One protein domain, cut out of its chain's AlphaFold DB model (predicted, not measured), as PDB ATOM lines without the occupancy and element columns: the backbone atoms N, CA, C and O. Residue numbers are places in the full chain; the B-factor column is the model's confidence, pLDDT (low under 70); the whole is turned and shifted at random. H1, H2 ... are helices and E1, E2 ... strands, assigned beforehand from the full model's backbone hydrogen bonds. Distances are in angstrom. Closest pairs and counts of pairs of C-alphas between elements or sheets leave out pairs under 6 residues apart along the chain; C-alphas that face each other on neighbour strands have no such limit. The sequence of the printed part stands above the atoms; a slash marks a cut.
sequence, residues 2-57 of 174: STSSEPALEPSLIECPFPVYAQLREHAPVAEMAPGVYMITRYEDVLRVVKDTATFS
ATOM      1  N   SER A   2      11.901  24.252 -17.337       29.34
ATOM      2  CA  SER A   2      12.481  24.157 -15.992       29.34
ATOM      3  C   SER A   2      12.598  22.678 -15.640       29.34
ATOM      4  O   SER A   2      11.665  22.089 -15.108       29.34
ATOM      5  N   THR A   3      13.699  22.041 -16.030       29.00
ATOM      6  CA  THR A   3      14.081  20.731 -15.488       29.00
ATOM      7  C   THR A   3      15.065  20.993 -14.362       29.00
ATOM      8  O   THR A   3      16.277  20.913 -14.544       29.00
ATOM      9  N   SER A   4      14.521  21.390 -13.215       36.84
ATOM     10  CA  SER A   4      15.226  21.440 -11.936       36.84
ATOM     11  C   SER A   4      15.353  20.006 -11.418       36.84
ATOM     12  O   SER A   4      14.619  19.597 -10.528       36.84
ATOM     13  N   SER A   5      16.187  19.189 -12.053       40.66
ATOM     14  CA  SER A   5      16.536  17.871 -11.523       40.66
ATOM     15  C   SER A   5      17.996  17.921 -11.122       40.66
ATOM     16  O   SER A   5      18.864  18.022 -11.990       40.66
ATOM     17  N   GLU A   6      18.258  17.887  -9.818       51.12
ATOM     18  CA  GLU A   6      19.601  17.690  -9.288       51.12
ATOM     19  C   GLU A   6      20.185  16.412  -9.907       51.12
ATOM     20  O   GLU A   6      19.655  15.318  -9.687       51.12
ATOM     21  N   PRO A   7      21.257  16.505 -10.712       53.41
ATOM     22  CA  PRO A   7      21.751  15.364 -11.480       53.41
ATOM     23  C   PRO A   7      22.299  14.240 -10.587       53.41
ATOM     24  O   PRO A   7      22.467  13.120 -11.056       53.41
ATOM     25  N   ALA A   8      22.569  14.524  -9.309       55.19
ATOM     26  CA  ALA A   8      23.169  13.592  -8.360       55.19
ATOM     27  C   ALA A   8      22.200  12.534  -7.794       55.19
ATOM     28  O   ALA A   8      22.668  11.542  -7.241       55.19
ATOM     29  N   LEU A   9      20.880  12.717  -7.934       60.41
ATOM     30  CA  LEU A   9      19.853  11.829  -7.358       60.41
ATOM     31  C   LEU A   9      18.903  11.234  -8.412       60.41
ATOM     32  O   LEU A   9      17.822  10.742  -8.085       60.41
ATOM     33  N   GLU A  10      19.287  11.277  -9.687       71.38
ATOM     34  CA  GLU A  10      18.484  10.693 -10.759       71.38
ATOM     35  C   GLU A  10      18.454   9.148 -10.624       71.38
ATOM     36  O   GLU A  10      19.496   8.536 -10.368       71.38
ATOM     37  N   PRO A  11      17.284   8.484 -10.753       69.38
ATOM     38  CA  PRO A  11      17.156   7.051 -10.474       69.38
ATOM     39  C   PRO A  11      18.115   6.151 -11.262       69.38
ATOM     40  O   PRO A  11      18.624   5.178 -10.706       69.38
ATOM     41  N   SER A  12      18.418   6.475 -12.524       68.56
ATOM     42  CA  SER A  12      19.362   5.692 -13.328       68.56
ATOM     43  C   SER A  12      20.812   5.834 -12.842       68.56
ATOM     44  O   SER A  12      21.586   4.877 -12.932       68.56
ATOM     45  N   LEU A  13      21.170   6.974 -12.238       71.25
ATOM     46  CA  LEU A  13      22.453   7.152 -11.554       71.25
ATOM     47  C   LEU A  13      22.530   6.325 -10.261       71.25
ATOM     48  O   LEU A  13      23.579   5.752  -9.971       71.25
ATOM     49  N   ILE A  14      21.428   6.225  -9.511       78.44
ATOM     50  CA  ILE A  14      21.349   5.393  -8.296       78.44
ATOM     51  C   ILE A  14      21.499   3.906  -8.653       78.44
ATOM     52  O   ILE A  14      22.190   3.168  -7.950       78.44
ATOM     53  N   GLU A  15      20.894   3.465  -9.758       84.06
ATOM     54  CA  GLU A  15      20.982   2.076 -10.221       84.06
ATOM     55  C   GLU A  15      22.381   1.693 -10.716       84.06
ATOM     56  O   GLU A  15      22.863   0.591 -10.436       84.06
ATOM     57  N   CYS A  16      23.038   2.570 -11.481       85.19
ATOM     58  CA  CYS A  16      24.363   2.292 -12.027       85.19
ATOM     59  C   CYS A  16      25.167   3.583 -12.259       85.19
ATOM     60  O   CYS A  16      25.143   4.145 -13.358       85.19
ATOM     61  N   PRO A  17      25.974   4.024 -11.280       86.12
ATOM     62  CA  PRO A  17      26.708   5.282 -11.404       86.12
ATOM     63  C   PRO A  17      28.015   5.162 -12.205       86.12
ATOM     64  O   PRO A  17      28.627   6.161 -12.588       86.12
ATOM     65  N   PHE A  18      28.473   3.937 -12.487       89.06
ATOM     66  CA  PHE A  18      29.787   3.685 -13.087       89.06
ATOM     67  C   PHE A  18      30.007   4.320 -14.469       89.06
ATOM     68  O   PHE A  18      31.112   4.832 -14.684       89.06
ATOM     69  N   PRO A  19      29.029   4.328 -15.402       89.06
ATOM     70  CA  PRO A  19      29.193   4.999 -16.691       89.06
ATOM     71  C   PRO A  19      29.424   6.504 -16.536       89.06
ATOM     72  O   PRO A  19      30.302   7.060 -17.192       89.06
ATOM     73  N   VAL A  20      28.702   7.147 -15.615       85.31
ATOM     74  CA  VAL A  20      28.849   8.580 -15.331       85.31
ATOM     75  C   VAL A  20      30.217   8.865 -14.718       85.31
ATOM     76  O   VAL A  20      30.934   9.747 -15.185       85.31
ATOM     77  N   TYR A  21      30.655   8.060 -13.747       87.50
ATOM     78  CA  TYR A  21      31.998   8.204 -13.181       87.50
ATOM     79  C   TYR A  21      33.112   7.976 -14.210       87.50
ATOM     80  O   TYR A  21      34.167   8.597 -14.108       87.50
ATOM     81  N   ALA A  22      32.910   7.091 -15.193       89.06
ATOM     82  CA  ALA A  22      33.875   6.884 -16.271       89.06
ATOM     83  C   ALA A  22      34.025   8.142 -17.136       89.06
ATOM     84  O   ALA A  22      35.150   8.579 -17.365       89.06
ATOM     85  N   GLN A  23      32.908   8.760 -17.524       87.38
ATOM     86  CA  GLN A  23      32.922  10.011 -18.284       87.38
ATOM     87  C   GLN A  23      33.570  11.154 -17.494       87.38
ATOM     88  O   GLN A  23      34.410  11.867 -18.046       87.38
ATOM     89  N   LEU A  24      33.236  11.294 -16.205       90.12
ATOM     90  CA  LEU A  24      33.830  12.306 -15.329       90.12
ATOM     91  C   LEU A  24      35.346  12.125 -15.199       90.12
ATOM     92  O   LEU A  24      36.086  13.082 -15.385       90.12
ATOM     93  N   ARG A  25      35.852  10.904 -14.981       93.25
ATOM     94  CA  ARG A  25      37.307  10.667 -14.875       93.25
ATOM     95  C   ARG A  25      38.094  11.103 -16.112       93.25
ATOM     96  O   ARG A  25      39.246  11.536 -15.976       93.25
ATOM     97  N   GLU A  26      37.493  10.939 -17.288       92.06
ATOM     98  CA  GLU A  26      38.107  11.250 -18.578       92.06
ATOM     99  C   GLU A  26      38.038  12.748 -18.903       92.06
ATOM    100  O   GLU A  26      39.053  13.328 -19.283       92.06
ATOM    101  N   HIS A  27      36.888  13.389 -18.680       90.56
ATOM    102  CA  HIS A  27      36.628  14.742 -19.185       90.56
ATOM    103  C   HIS A  27      36.622  15.832 -18.103       90.56
ATOM    104  O   HIS A  27      36.982  16.972 -18.385       90.56
ATOM    105  N   ALA A  28      36.216  15.508 -16.875       90.56
ATOM    106  CA  ALA A  28      36.054  16.456 -15.770       90.56
ATOM    107  C   ALA A  28      36.311  15.754 -14.420       90.56
ATOM    108  O   ALA A  28      35.374  15.481 -13.665       90.56
ATOM    109  N   PRO A  29      37.576  15.390 -14.116       90.94
ATOM    110  CA  PRO A  29      37.895  14.532 -12.972       90.94
ATOM    111  C   PRO A  29      37.578  15.169 -11.613       90.94
ATOM    112  O   PRO A  29      37.390  14.438 -10.635       90.94
ATOM    113  N   VAL A  30      37.493  16.501 -11.591       94.19
ATOM    114  CA  VAL A  30      36.943  17.322 -10.516       94.19
ATOM    115  C   VAL A  30      35.839  18.178 -11.132       94.19
ATOM    116  O   VAL A  30      36.118  18.984 -12.019       94.19
ATOM    117  N   ALA A  31      34.598  17.981 -10.695       88.56
ATOM    118  CA  ALA A  31      33.432  18.690 -11.215       88.56
ATOM    119  C   ALA A  31      32.633  19.307 -10.065       88.56
ATOM    120  O   ALA A  31      32.388  18.644  -9.059       88.56
ATOM    121  N   GLU A  32      32.230  20.567 -10.206       86.31
ATOM    122  CA  GLU A  32      31.328  21.215  -9.254       86.31
ATOM    123  C   GLU A  32      29.897  20.705  -9.490       86.31
ATOM    124  O   GLU A  32      29.362  20.817 -10.592       86.31
ATOM    125  N   MET A  33      29.303  20.089  -8.466       79.06
ATOM    126  CA  MET A  33      27.958  19.500  -8.519       79.06
ATOM    127  C   MET A  33      26.888  20.468  -8.009       79.06
ATOM    128  O   MET A  33      25.749  20.432  -8.466       79.06
ATOM    129  N   ALA A  34      27.271  21.319  -7.061       75.38
ATOM    130  CA  ALA A  34      26.497  22.419  -6.504       75.38
ATOM    131  C   ALA A  34      27.490  23.505  -6.050       75.38
ATOM    132  O   ALA A  34      28.672  23.185  -5.896       75.38
ATOM    133  N   PRO A  35      27.062  24.758  -5.812       78.25
ATOM    134  CA  PRO A  35      27.960  25.822  -5.368       78.25
ATOM    135  C   PRO A  35      28.810  25.402  -4.158       78.25
ATOM    136  O   PRO A  35      28.288  25.159  -3.072       78.25
ATOM    137  N   GLY A  36      30.125  25.291  -4.352       81.56
ATOM    138  CA  GLY A  36      31.069  24.878  -3.307       81.56
ATOM    139  C   GLY A  36      31.128  23.371  -3.010       81.56
ATOM    140  O   GLY A  36      31.890  22.966  -2.132       81.56
ATOM    141  N   VAL A  37      30.388  22.532  -3.740       83.38
ATOM    142  CA  VAL A  37      30.373  21.068  -3.590       83.38
ATOM    143  C   VAL A  37      30.995  20.419  -4.821       83.38
ATOM    144  O   VAL A  37      30.467  20.507  -5.930       83.38
ATOM    145  N   TYR A  38      32.104  19.711  -4.619       88.75
ATOM    146  CA  TYR A  38      32.895  19.121  -5.696       88.75
ATOM    147  C   TYR A  38      32.852  17.591  -5.665       88.75
ATOM    148  O   TYR A  38      33.051  16.968  -4.626       88.75
ATOM    149  N   MET A  39      32.656  16.982  -6.834       89.69
ATOM    150  CA  MET A  39      32.819  15.550  -7.067       89.69
ATOM    151  C   MET A  39      34.235  15.269  -7.565       89.69
ATOM    152  O   MET A  39      34.665  15.829  -8.573       89.69
ATOM    153  N   ILE A  40      34.938  14.359  -6.889       93.69
ATOM    154  CA  ILE A  40      36.299  13.938  -7.236       93.69
ATOM    155  C   ILE A  40      36.263  12.466  -7.631       93.69
ATOM    156  O   ILE A  40      35.810  11.619  -6.864       93.69
ATOM    157  N   THR A  41      36.746  12.147  -8.831       93.56
ATOM    158  CA  THR A  41      36.562  10.804  -9.413       93.56
ATOM    159  C   THR A  41      37.856  10.028  -9.655       93.56
ATOM    160  O   THR A  41      37.807   8.813  -9.875       93.56
ATOM    161  N   ARG A  42      39.020  10.688  -9.609       93.44
ATOM    162  CA  ARG A  42      40.333  10.040  -9.751       93.44
ATOM    163  C   ARG A  42      40.846   9.545  -8.406       93.44
ATOM    164  O   ARG A  42      40.832  10.272  -7.420       93.44
ATOM    165  N   TYR A  43      41.357   8.317  -8.396       94.31
ATOM    166  CA  TYR A  43      41.877   7.669  -7.192       94.31
ATOM    167  C   TYR A  43      42.970   8.490  -6.495       94.31
ATOM    168  O   TYR A  43      42.932   8.663  -5.280       94.31
ATOM    169  N   GLU A  44      43.921   9.018  -7.265       96.06
ATOM    170  CA  GLU A  44      45.043   9.800  -6.735       96.06
ATOM    171  C   GLU A  44      44.573  11.088  -6.051       96.06
ATOM    172  O   GLU A  44      45.051  11.420  -4.967       96.06
ATOM    173  N   ASP A  45      43.583  11.770  -6.634       95.19
ATOM    174  CA  ASP A  45      42.999  12.979  -6.056       95.19
ATOM    175  C   ASP A  45      42.216  12.679  -4.780       95.19
ATOM    176  O   ASP A  45      42.390  13.377  -3.782       95.19
ATOM    177  N   VAL A  46      41.412  11.609  -4.774       95.50
ATOM    178  CA  VAL A  46      40.694  11.168  -3.569       95.50
ATOM    179  C   VAL A  46      41.681  10.838  -2.451       95.50
ATOM    180  O   VAL A  46      41.524  11.313  -1.329       95.50
ATOM    181  N   LEU A  47      42.737  10.071  -2.744       96.62
ATOM    182  CA  LEU A  47      43.764   9.753  -1.752       96.62
ATOM    183  C   LEU A  47      44.473  10.995  -1.217       96.62
ATOM    184  O   LEU A  47      44.788  11.041  -0.029       96.62
ATOM    185  N   ARG A  48      44.767  11.973  -2.080       95.56
ATOM    186  CA  ARG A  48      45.394  13.233  -1.674       95.56
ATOM    187  C   ARG A  48      44.490  13.998  -0.710       95.56
ATOM    188  O   ARG A  48      44.963  14.398   0.347       95.56
ATOM    189  N   VAL A  49      43.206  14.139  -1.044       94.94
ATOM    190  CA  VAL A  49      42.215  14.832  -0.205       94.94
ATOM    191  C   VAL A  49      42.039  14.140   1.144       94.94
ATOM    192  O   VAL A  49      42.119  14.791   2.176       94.94
ATOM    193  N   VAL A  50      41.890  12.814   1.156       92.44
ATOM    194  CA  VAL A  50      41.695  12.040   2.395       92.44
ATOM    195  C   VAL A  50      42.920  12.090   3.321       92.44
ATOM    196  O   VAL A  50      42.783  11.942   4.534       92.44
ATOM    197  N   LYS A  51      44.130  12.268   2.776       92.12
ATOM    198  CA  LYS A  51      45.370  12.330   3.567       92.12
ATOM    199  C   LYS A  51      45.703  13.730   4.077       92.12
ATOM    200  O   LYS A  51      46.331  13.839   5.127       92.12
ATOM    201  N   ASP A  52      45.333  14.777   3.347       93.75
ATOM    202  CA  ASP A  52      45.612  16.163   3.722       93.75
ATOM    203  C   ASP A  52      44.482  16.745   4.583       93.75
ATOM    204  O   ASP A  52      43.698  17.587   4.148       93.75
ATOM    205  N   THR A  53      44.412  16.296   5.837       90.38
ATOM    206  CA  THR A  53      43.393  16.753   6.799       90.38
ATOM    207  C   THR A  53      43.613  18.189   7.284       90.38
ATOM    208  O   THR A  53      42.768  18.729   7.988       90.38
ATOM    209  N   ALA A  54      44.765  18.797   6.980       90.81
ATOM    210  CA  ALA A  54      45.041  20.191   7.322       90.81
ATOM    211  C   ALA A  54      44.364  21.145   6.329       90.81
ATOM    212  O   ALA A  54      43.868  22.196   6.730       90.81
ATOM    213  N   THR A  55      44.324  20.760   5.051       92.81
ATOM    214  CA  THR A  55      43.626  21.510   3.999       92.81
ATOM    215  C   THR A  55      42.157  21.096   3.879       92.81
ATOM    216  O   THR A  55      41.296  21.949   3.671       92.81
ATOM    217  N   PHE A  56      41.856  19.800   4.015       91.12
ATOM    218  CA  PHE A  56      40.512  19.241   3.848       91.12
ATOM    219  C   PHE A  56      39.962  18.739   5.186       91.12
ATOM    220  O   PHE A  56      40.239  17.622   5.619       91.12
ATOM    221  N   SER A  57      39.175  19.591   5.838       90.19
ATOM    222  CA  SER A  57      38.505  19.278   7.102       90.19
ATOM    223  C   SER A  57      37.408  18.226   6.914       90.19
ATOM    224  O   SER A  57      36.644  18.279   5.950       90.19
TER     225      SER A  57
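This is residues 2 to 57 of the 174 residues of an uncharacterized protein of Mycobacterium avium subsp. hominissuis 10-5606 (UniProt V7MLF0). What is the shape? A loose, elongated chain of parts: H1 towards one end, the hairpin of E1 and E2 in the middle with H2 near it, H3 towards the other end; residues 50 to 55 stick out. What makes it? The printed part has 56 residues with three named helices and two named strands, ordered H1, H2, E1, E2, H3; the class is mixed, the sheet E1 - E2 antiparallel. The radius of gyration of the C-alphas is 13.1 A, the spans 39 by 22 by 19 A.

Where are the helices? H1 is residues 11 to 15, from C-alpha 11 at (17.156, 7.051, -10.474); H2 is 18 to 27, 14.4 A long; H3 is 43 to 51, 12.2 A, ending at C-alpha 51 (45.370, 12.330, 3.567). And the strands? E1 is residues 30 to 34, 12.3 A; E2 is 37 to 40, 10.0 A.

What pairs? E1 and E2 form an antiparallel hairpin, 151 degrees between directions; N 31 and O 39, 3.0 A apart, are within hydrogen-bond range. And the helices? H1 and H2 are close but not clearly touching, closest C-alphas Leu 13 and Val 20, 7.6 A. H2 and E2 are near each other, with 5 pairs of C-alphas within 10 A; H3 is apart from H1 and H2. In H1, H2 and H3 every O i to N i+4 pair is within hydrogen-bond range.

Any cut or long link? The printed part has no cut, and its four links between named elements are tight. How far does it reach? The farthest C-alphas, Ser 2 and Ala 54, are 40.2 A apart. Where is confidence low? Residues 2 to 9 and 11 to 12 have pLDDT under 70.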